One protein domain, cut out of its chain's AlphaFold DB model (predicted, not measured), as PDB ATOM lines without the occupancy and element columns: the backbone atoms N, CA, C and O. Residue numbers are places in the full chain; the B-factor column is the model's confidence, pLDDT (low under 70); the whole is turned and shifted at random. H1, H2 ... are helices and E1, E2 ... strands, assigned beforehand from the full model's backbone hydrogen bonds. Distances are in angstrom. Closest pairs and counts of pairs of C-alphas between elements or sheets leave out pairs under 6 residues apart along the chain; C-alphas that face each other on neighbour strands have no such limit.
ATOM      1  N   MET A   7     230.687 254.085 337.765       87.56
ATOM      2  CA  MET A   7     230.497 255.511 337.478       87.56
ATOM      3  C   MET A   7     229.251 255.765 336.628       87.56
ATOM      4  O   MET A   7     228.530 256.727 336.866       87.56
ATOM      5  N   MET A   8     228.969 254.878 335.674       86.38
ATOM      6  CA  MET A   8     227.769 254.949 334.842       86.38
ATOM      7  C   MET A   8     226.504 254.693 335.666       86.38
ATOM      8  O   MET A   8     225.504 255.386 335.489       86.38
ATOM      9  N   PHE A   9     226.577 253.769 336.630       84.38
ATOM     10  CA  PHE A   9     225.530 253.585 337.632       84.38
ATOM     11  C   PHE A   9     225.302 254.873 338.440       84.38
ATOM     12  O   PHE A   9     224.181 255.357 338.512       84.38
ATOM     13  N   LEU A  10     226.349 255.491 338.992       84.06
ATOM     14  CA  LEU A  10     226.198 256.729 339.768       84.06
ATOM     15  C   LEU A  10     225.623 257.890 338.939       84.06
ATOM     16  O   LEU A  10     224.775 258.633 339.432       84.06
ATOM     17  N   ALA A  11     226.041 258.029 337.680       87.88
ATOM     18  CA  ALA A  11     225.511 259.044 336.773       87.88
ATOM     19  C   ALA A  11     224.024 258.817 336.457       87.88
ATOM     20  O   ALA A  11     223.230 259.754 336.530       87.88
ATOM     21  N   GLY A  12     223.635 257.571 336.166       85.19
ATOM     22  CA  GLY A  12     222.237 257.202 335.948       85.19
ATOM     23  C   GLY A  12     221.378 257.431 337.190       85.19
ATOM     24  O   GLY A  12     220.271 257.948 337.067       85.19
ATOM     25  N   LEU A  13     221.916 257.142 338.380       82.25
ATOM     26  CA  LEU A  13     221.232 257.376 339.649       82.25
ATOM     27  C   LEU A  13     220.928 258.865 339.802       82.25
ATOM     28  O   LEU A  13     219.769 259.230 339.946       82.25
ATOM     29  N   LYS A  14     221.953 259.717 339.668       85.31
ATOM     30  CA  LYS A  14     221.828 261.182 339.750       85.31
ATOM     31  C   LYS A  14     220.840 261.755 338.737       85.31
ATOM     32  O   LYS A  14     220.069 262.648 339.083       85.31
ATOM     33  N   ALA A  15     220.838 261.237 337.509       85.44
ATOM     34  CA  ALA A  15     219.850 261.613 336.505       85.44
ATOM     35  C   ALA A  15     218.433 261.217 336.948       85.44
ATOM     36  O   ALA A  15     217.525 262.043 336.889       85.44
ATOM     37  N   SER A  16     218.257 260.001 337.470       82.88
ATOM     38  CA  SER A  16     216.982 259.544 338.030       82.88
ATOM     39  C   SER A  16     216.461 260.463 339.129       82.88
ATOM     40  O   SER A  16     215.276 260.787 339.126       82.88
ATOM     41  N   GLU A  17     217.332 260.930 340.036       82.69
ATOM     42  CA  GLU A  17     216.928 261.867 341.095       82.69
ATOM     43  C   GLU A  17     216.506 263.222 340.533       82.69
ATOM     44  O   GLU A  17     215.496 263.779 340.956       82.69
ATOM     45  N   CYS A  18     217.259 263.737 339.560       84.56
ATOM     46  CA  CYS A  18     216.992 265.033 338.944       84.56
ATOM     47  C   CYS A  18     215.657 265.053 338.188       84.56
ATOM     48  O   CYS A  18     214.903 266.016 338.304       84.56
ATOM     49  N   PHE A  19     215.354 263.986 337.449       84.62
ATOM     50  CA  PHE A  19     214.142 263.886 336.634       84.62
ATOM     51  C   PHE A  19     212.980 263.183 337.345       84.62
ATOM     52  O   PHE A  19     211.912 263.047 336.755       84.62
ATOM     53  N   GLN A  20     213.180 262.738 338.591       81.25
ATOM     54  CA  GLN A  20     212.217 261.947 339.369       81.25
ATOM     55  C   GLN A  20     211.671 260.737 338.599       81.25
ATOM     56  O   GLN A  20     210.497 260.387 338.700       81.25
ATOM     57  N   VAL A  21     212.529 260.099 337.802       80.88
ATOM     58  CA  VAL A  21     212.143 258.918 337.027       80.88
ATOM     59  C   VAL A  21     212.464 257.652 337.812       80.88
ATOM     60  O   VAL A  21     213.524 257.578 338.447       80.88
ATOM     61  N   PRO A  22     211.577 256.646 337.786       78.75
ATOM     62  CA  PRO A  22     211.844 255.384 338.440       78.75
ATOM     63  C   PRO A  22     212.967 254.626 337.727       78.75
ATOM     64  O   PRO A  22     213.128 254.716 336.509       78.75
ATOM     65  N   TYR A  23     213.724 253.832 338.478       79.19
ATOM     66  CA  TYR A  23     214.754 252.955 337.922       79.19
ATOM     67  C   TYR A  23     214.719 251.578 338.574       79.19
ATOM     68  O   TYR A  23     214.186 251.384 339.663       79.19
ATOM     69  N   PHE A  24     215.307 250.600 337.891       79.50
ATOM     70  CA  PHE A  24     215.424 249.237 338.393       79.50
ATOM     71  C   PHE A  24     216.874 248.755 338.374       79.50
ATOM     72  O   PHE A  24     217.688 249.157 337.530       79.50
ATOM     73  N   TYR A  25     217.193 247.863 339.301       79.56
ATOM     74  CA  TYR A  25     218.483 247.192 339.422       79.56
ATOM     75  C   TYR A  25     218.254 245.695 339.628       79.56
ATOM     76  O   TYR A  25     217.411 245.314 340.434       79.56
ATOM     77  N   ILE A  26     218.996 244.851 338.909       79.81
ATOM     78  CA  ILE A  26     218.936 243.396 339.095       79.81
ATOM     79  C   ILE A  26     220.101 242.988 339.993       79.81
ATOM     80  O   ILE A  26     221.269 243.173 339.658       79.81
ATOM     81  N   GLU A  27     219.775 242.418 341.141       78.19
ATOM     82  CA  GLU A  27     220.725 241.784 342.035       78.19
ATOM     83  C   GLU A  27     220.886 240.316 341.632       78.19
ATOM     84  O   GLU A  27     220.159 239.438 342.095       78.19
ATOM     85  N   GLU A  28     221.852 240.045 340.755       74.75
ATOM     86  CA  GLU A  28     222.045 238.722 340.146       74.75
ATOM     87  C   GLU A  28     222.233 237.600 341.174       74.75
ATOM     88  O   GLU A  28     221.642 236.533 341.039       74.75
ATOM     89  N   LYS A  29     222.999 237.837 342.247       78.44
ATOM     90  CA  LYS A  29     223.234 236.819 343.288       78.44
ATOM     91  C   LYS A  29     221.958 236.402 344.014       78.44
ATOM     92  O   LYS A  29     221.830 235.247 344.401       78.44
ATOM     93  N   ALA A  30     221.046 237.349 344.211       77.62
ATOM     94  CA  ALA A  30     219.773 237.122 344.880       77.62
ATOM     95  C   ALA A  30     218.639 236.808 343.890       77.62
ATOM     96  O   ALA A  30     217.514 236.594 344.331       77.62
ATOM     97  N   GLN A  31     218.919 236.813 342.578       72.00
ATOM     98  CA  GLN A  31     217.923 236.686 341.506       72.00
ATOM     99  C   GLN A  31     216.721 237.627 341.718       72.00
ATOM    100  O   GLN A  31     215.565 237.242 341.568       72.00
ATOM    101  N   ARG A  32     217.002 238.877 342.111       72.00
ATOM    102  CA  ARG A  32     215.992 239.852 342.545       72.00
ATOM    103  C   ARG A  32     216.058 241.130 341.722       72.00
ATOM    104  O   ARG A  32     217.145 241.602 341.409       72.00
ATOM    105  N   LEU A  33     214.903 241.728 341.435       76.75
ATOM    106  CA  LEU A  33     214.802 243.055 340.834       76.75
ATOM    107  C   LEU A  33     214.371 244.038 341.918       76.75
ATOM    108  O   LEU A  33     213.365 243.860 342.598       76.75
ATOM    109  N   LEU A  34     215.172 245.074 342.101       76.31
ATOM    110  CA  LEU A  34     214.874 246.181 342.990       76.31
ATOM    111  C   LEU A  34     214.319 247.317 342.152       76.31
ATOM    112  O   LEU A  34     214.980 247.756 341.207       76.31
ATOM    113  N   PHE A  35     213.115 247.766 342.492       77.06
ATOM    114  CA  PHE A  35     212.453 248.873 341.827       77.06
ATOM    115  C   PHE A  35     212.477 250.100 342.735       77.06
ATOM    116  O   PHE A  35     212.201 250.033 343.932       77.06
ATOM    117  N   PHE A  36     212.844 251.233 342.156       73.50
ATOM    118  CA  PHE A  36     212.995 252.492 342.860       73.50
ATOM    119  C   PHE A  36     212.032 253.471 342.222       73.50
ATOM    120  O   PHE A  36     212.295 254.001 341.145       73.50
ATOM    121  N   LYS A  37     210.883 253.664 342.871       67.00
ATOM    122  CA  LYS A  37     209.814 254.561 342.408       67.00
ATOM    123  C   LYS A  37     210.111 256.030 342.741       67.00
ATOM    124  O   LYS A  37     209.570 256.929 342.112       67.00
ATOM    125  N   ASN A  38     210.992 256.251 343.718       65.44
ATOM    126  CA  ASN A  38     211.495 257.539 344.189       65.44
ATOM    127  C   ASN A  38     212.969 257.325 344.604       65.44
ATOM    128  O   ASN A  38     213.253 256.265 345.166       65.44
ATOM    129  N   PRO A  39     213.919 258.259 344.394       59.12
ATOM    130  CA  PRO A  39     215.330 258.054 344.759       59.12
ATOM    131  C   PRO A  39     215.557 257.710 346.233       59.12
ATOM    132  O   PRO A  39     216.565 257.114 346.599       59.12
ATOM    133  N   SER A  40     214.607 258.096 347.083       61.44
ATOM    134  CA  SER A  40     214.615 257.890 348.526       61.44
ATOM    135  C   SER A  40     213.940 256.590 348.985       61.44
ATOM    136  O   SER A  40     214.046 256.255 350.163       61.44
ATOM    137  N   GLY A  41     213.250 255.859 348.102       61.88
ATOM    138  CA  GLY A  41     212.452 254.682 348.457       61.88
ATOM    139  C   GLY A  41     212.815 253.456 347.626       61.88
ATOM    140  O   GLY A  41     212.645 253.453 346.408       61.88
ATOM    141  N   ILE A  42     213.284 252.403 348.300       66.62
ATOM    142  CA  ILE A  42     213.545 251.096 347.687       66.62
ATOM    143  C   ILE A  42     212.348 250.194 347.955       66.62
ATOM    144  O   ILE A  42     212.091 249.852 349.110       66.62
ATOM    145  N   GLU A  43     211.663 249.757 346.901       68.31
ATOM    146  CA  GLU A  43     210.639 248.722 347.008       68.31
ATOM    147  C   GLU A  43     211.187 247.413 346.416       68.31
ATOM    148  O   GLU A  43     211.501 247.333 345.222       68.31
ATOM    149  N   PRO A  44     211.376 246.368 347.241       61.34
ATOM    150  CA  PRO A  44     211.782 245.071 346.730       61.34
ATOM    151  C   PRO A  44     210.615 244.424 345.977       61.34
ATOM    152  O   PRO A  44     209.543 244.223 346.542       61.34
ATOM    153  N   PHE A  45     210.854 244.039 344.724       64.25
ATOM    154  CA  PHE A  45     209.930 243.222 343.945       64.25
ATOM    155  C   PHE A  45     210.521 241.819 343.785       64.25
ATOM    156  O   PHE A  45     211.660 241.641 343.344       64.25
ATOM    157  N   ALA A  46     209.764 240.800 344.181       59.34
ATOM    158  CA  ALA A  46     210.160 239.428 343.916       59.34
ATOM    159  C   ALA A  46     209.900 239.147 342.435       59.34
ATOM    160  O   ALA A  46     208.747 239.043 342.024       59.34
ATOM    161  N   ILE A  47     210.967 239.026 341.639       57.69
ATOM    162  CA  ILE A  47     210.830 238.442 340.306       57.69
ATOM    163  C   ILE A  47     210.324 237.017 340.548       57.69
ATOM    164  O   ILE A  47     210.991 236.273 341.279       57.69
ATOM    165  N   PRO A  48     209.156 236.615 340.017       55.19
ATOM    166  CA  PRO A  48     208.788 235.209 340.056       55.19
ATOM    167  C   PRO A  48     209.956 234.430 339.445       55.19
ATOM    168  O   PRO A  48     210.527 234.893 338.466       55.19
ATOM    169  N   ALA A  49     210.339 233.282 340.018       53.88
ATOM    170  CA  ALA A  49     211.522 232.495 339.625       53.88
ATOM    171  C   ALA A  49     211.454 231.906 338.193       53.88
ATOM    172  O   ALA A  49     212.057 230.878 337.895       53.88
ATOM    173  N   ILE A  50     210.679 232.538 337.314       56.97
ATOM    174  CA  ILE A  50     210.701 232.415 335.875       56.97
ATOM    175  C   ILE A  50     212.120 232.788 335.441       56.97
ATOM    176  O   ILE A  50     212.523 233.948 335.567       56.97
ATOM    177  N   PRO A  51     212.914 231.823 334.964       54.19
ATOM    178  CA  PRO A  51     214.229 232.138 334.449       54.19
ATOM    179  C   PRO A  51     214.041 233.093 333.268       54.19
ATOM    180  O   PRO A  51     213.363 232.746 332.300       54.19
ATOM    181  N   ILE A  52     214.611 234.298 333.368       58.50
ATOM    182  CA  ILE A  52     214.640 235.275 332.278       58.50
ATOM    183  C   ILE A  52     215.567 234.692 331.212       58.50
ATOM    184  O   ILE A  52     216.784 234.860 331.263       58.50
ATOM    185  N   LYS A  53     214.998 233.893 330.312       59.25
ATOM    186  CA  LYS A  53     215.730 233.210 329.240       59.25
ATOM    187  C   LYS A  53     215.723 234.027 327.954       59.25
ATOM    188  O   LYS A  53     216.591 233.825 327.111       59.25
ATOM    189  N   ASP A  54     214.785 234.961 327.830       61.69
ATOM    190  CA  ASP A  54     214.554 235.747 326.626       61.69
ATOM    191  C   ASP A  54     213.911 237.112 326.943       61.69
ATOM    192  O   ASP A  54     213.467 237.407 328.056       61.69
ATOM    193  N   VAL A  55     213.910 237.985 325.934       59.25
ATOM    194  CA  VAL A  55     213.375 239.356 326.008       59.25
ATOM    195  C   VAL A  55     211.866 239.366 326.291       59.25
ATOM    196  O   VAL A  55     211.352 240.327 326.869       59.25
ATOM    197  N   GLU A  56     211.155 238.299 325.928       67.25
ATOM    198  CA  GLU A  56     209.712 238.161 326.127       67.25
ATOM    199  C   GLU A  56     209.383 237.891 327.595       67.25
ATOM    200  O   GLU A  56     208.539 238.582 328.168       67.25
ATOM    201  N   THR A  57     210.115 236.987 328.253       63.06
ATOM    202  CA  THR A  57     209.998 236.768 329.703       63.06
ATOM    203  C   THR A  57     210.391 238.006 330.502       63.06
ATOM    204  O   THR A  57     209.727 238.330 331.490       63.06
ATOM    205  N   PHE A  58     211.412 238.746 330.057       65.94
ATOM    206  CA  PHE A  58     211.764 240.036 330.653       65.94
ATOM    207  C   PHE A  58     210.622 241.053 330.515       65.94
ATOM    208  O   PHE A  58     210.211 241.654 331.504       65.94
ATOM    209  N   SER A  59     210.067 241.217 329.312       66.06
ATOM    210  CA  SER A  59     208.984 242.176 329.048       66.06
ATOM    211  C   SER A  59     207.708 241.842 329.817       66.06
ATOM    212  O   SER A  59     207.070 242.741 330.363       66.06
ATOM    213  N   LEU A  60     207.364 240.554 329.933       63.62
ATOM    214  CA  LEU A  60     206.231 240.096 330.739       63.62
ATOM    215  C   LEU A  60     206.431 240.450 332.218       63.62
ATOM    216  O   LEU A  60     205.521 240.972 332.859       63.62
ATOM    217  N   CYS A  61     207.639 240.238 332.745       63.09
ATOM    218  CA  CYS A  61     207.971 240.606 334.117       63.09
ATOM    219  C   CYS A  61     207.911 242.127 334.331       63.09
ATOM    220  O   CYS A  61     207.403 242.584 335.351       63.09
ATOM    221  N   MET A  62     208.367 242.918 333.356       65.69
ATOM    222  CA  MET A  62     208.286 244.380 333.406       65.69
ATOM    223  C   MET A  62     206.841 244.891 333.334       65.69
ATOM    224  O   MET A  62     206.519 245.859 334.013       65.69
ATOM    225  N   SER A  63     205.950 244.230 332.586       64.88
ATOM    226  CA  SER A  63     204.527 244.608 332.502       64.88
ATOM    227  C   SER A  63     203.756 244.451 333.818       64.88
ATOM    228  O   SER A  63     202.718 245.075 333.993       64.88
ATOM    229  N   GLN A  64     204.265 243.641 334.749       60.97
ATOM    230  CA  GLN A  64     203.694 243.489 336.093       60.97
ATOM    231  C   GLN A  64     204.184 244.567 337.074       60.97
ATOM    232  O   GLN A  64     203.662 244.666 338.181       60.97
ATOM    233  N   ILE A  65     205.212 245.333 336.691       58.44
ATOM    234  CA  ILE A  65     205.873 246.339 337.533       58.44
ATOM    235  C   ILE A  65     205.405 247.767 337.181       58.44
ATOM    236  O   ILE A  65     205.471 248.648 338.041       58.44
TER     237      ILE A  65
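This is residues 7 to 65 of the 66 residues of an uncharacterized protein of Helicobacter pylori Hp H-45 (UniProt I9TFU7). A small sheet of three strands stands between two helices, with H1 at one end of it and H2 beyond the other end, far from H1. The strands E1, E2 and E3 make a meander, each strand the antiparallel neighbour of the one before, in the order E1, E2, E3. The printed part has 59 residues, with two named helices and three named strands that follow as H1, E1, E2, E3, H2; the class is mixed, helices and strands. The whole is only just compact, close to loose, with a radius of gyration of the C-alphas of 12.4 A, and it spans 33 by 23 by 19 A.

Find C-alpha 7 at (230.497, 255.511, 337.478); from there H1 runs through residues 7 to 19, 18.4 A from first to last C-alpha. Next look at residues 23 to 27, which are E1, starting with C-alpha 23 at (214.754, 252.955, 337.922). E2 is residues 32 to 38, 18.3 A long, and E3 is residues 41 to 45. H2 is residues 55 to 63, 12.2 A long, and you reach its last C-alpha at (204.527, 244.608, 332.502).

Begin with the sheet, where E2 is the inner strand and E1 and E3 are the edge strands. E1 and E2 form a hairpin, antiparallel at 157 degrees; look for N 25 and O 34, within hydrogen-bond range at 2.9 A, and N 34 and O 25 at 2.8 A. E2 and E3 form a second hairpin, antiparallel at 148 degrees, with N 43 and O 35 within hydrogen-bond range at 3.0 A. H1 is on the sheet but only grazes it, with its residues 9 to 17. The closest C-alphas of H1 and E1 are those of Ser 16 and Tyr 23, 7.0 A apart. H2 is not on the sheet, and it is apart from E1, E2 and H1. In H1 and H2 every O i to N i+4 pair is within hydrogen-bond range.

The two C-alphas farthest apart are those of Cys 18 and Ile 50, at 33.4 A. The printed part has no cut. The links from H1 to E1, E1 to E2 and E2 to E3 are tight; the link from E3 to H2, with 9 residues between them, is short, and no link is long. In the B-factor column you find a mean pLDDT of the printed part of 71.3, and residues 37 to 65 are under 70, where the model's confidence is low.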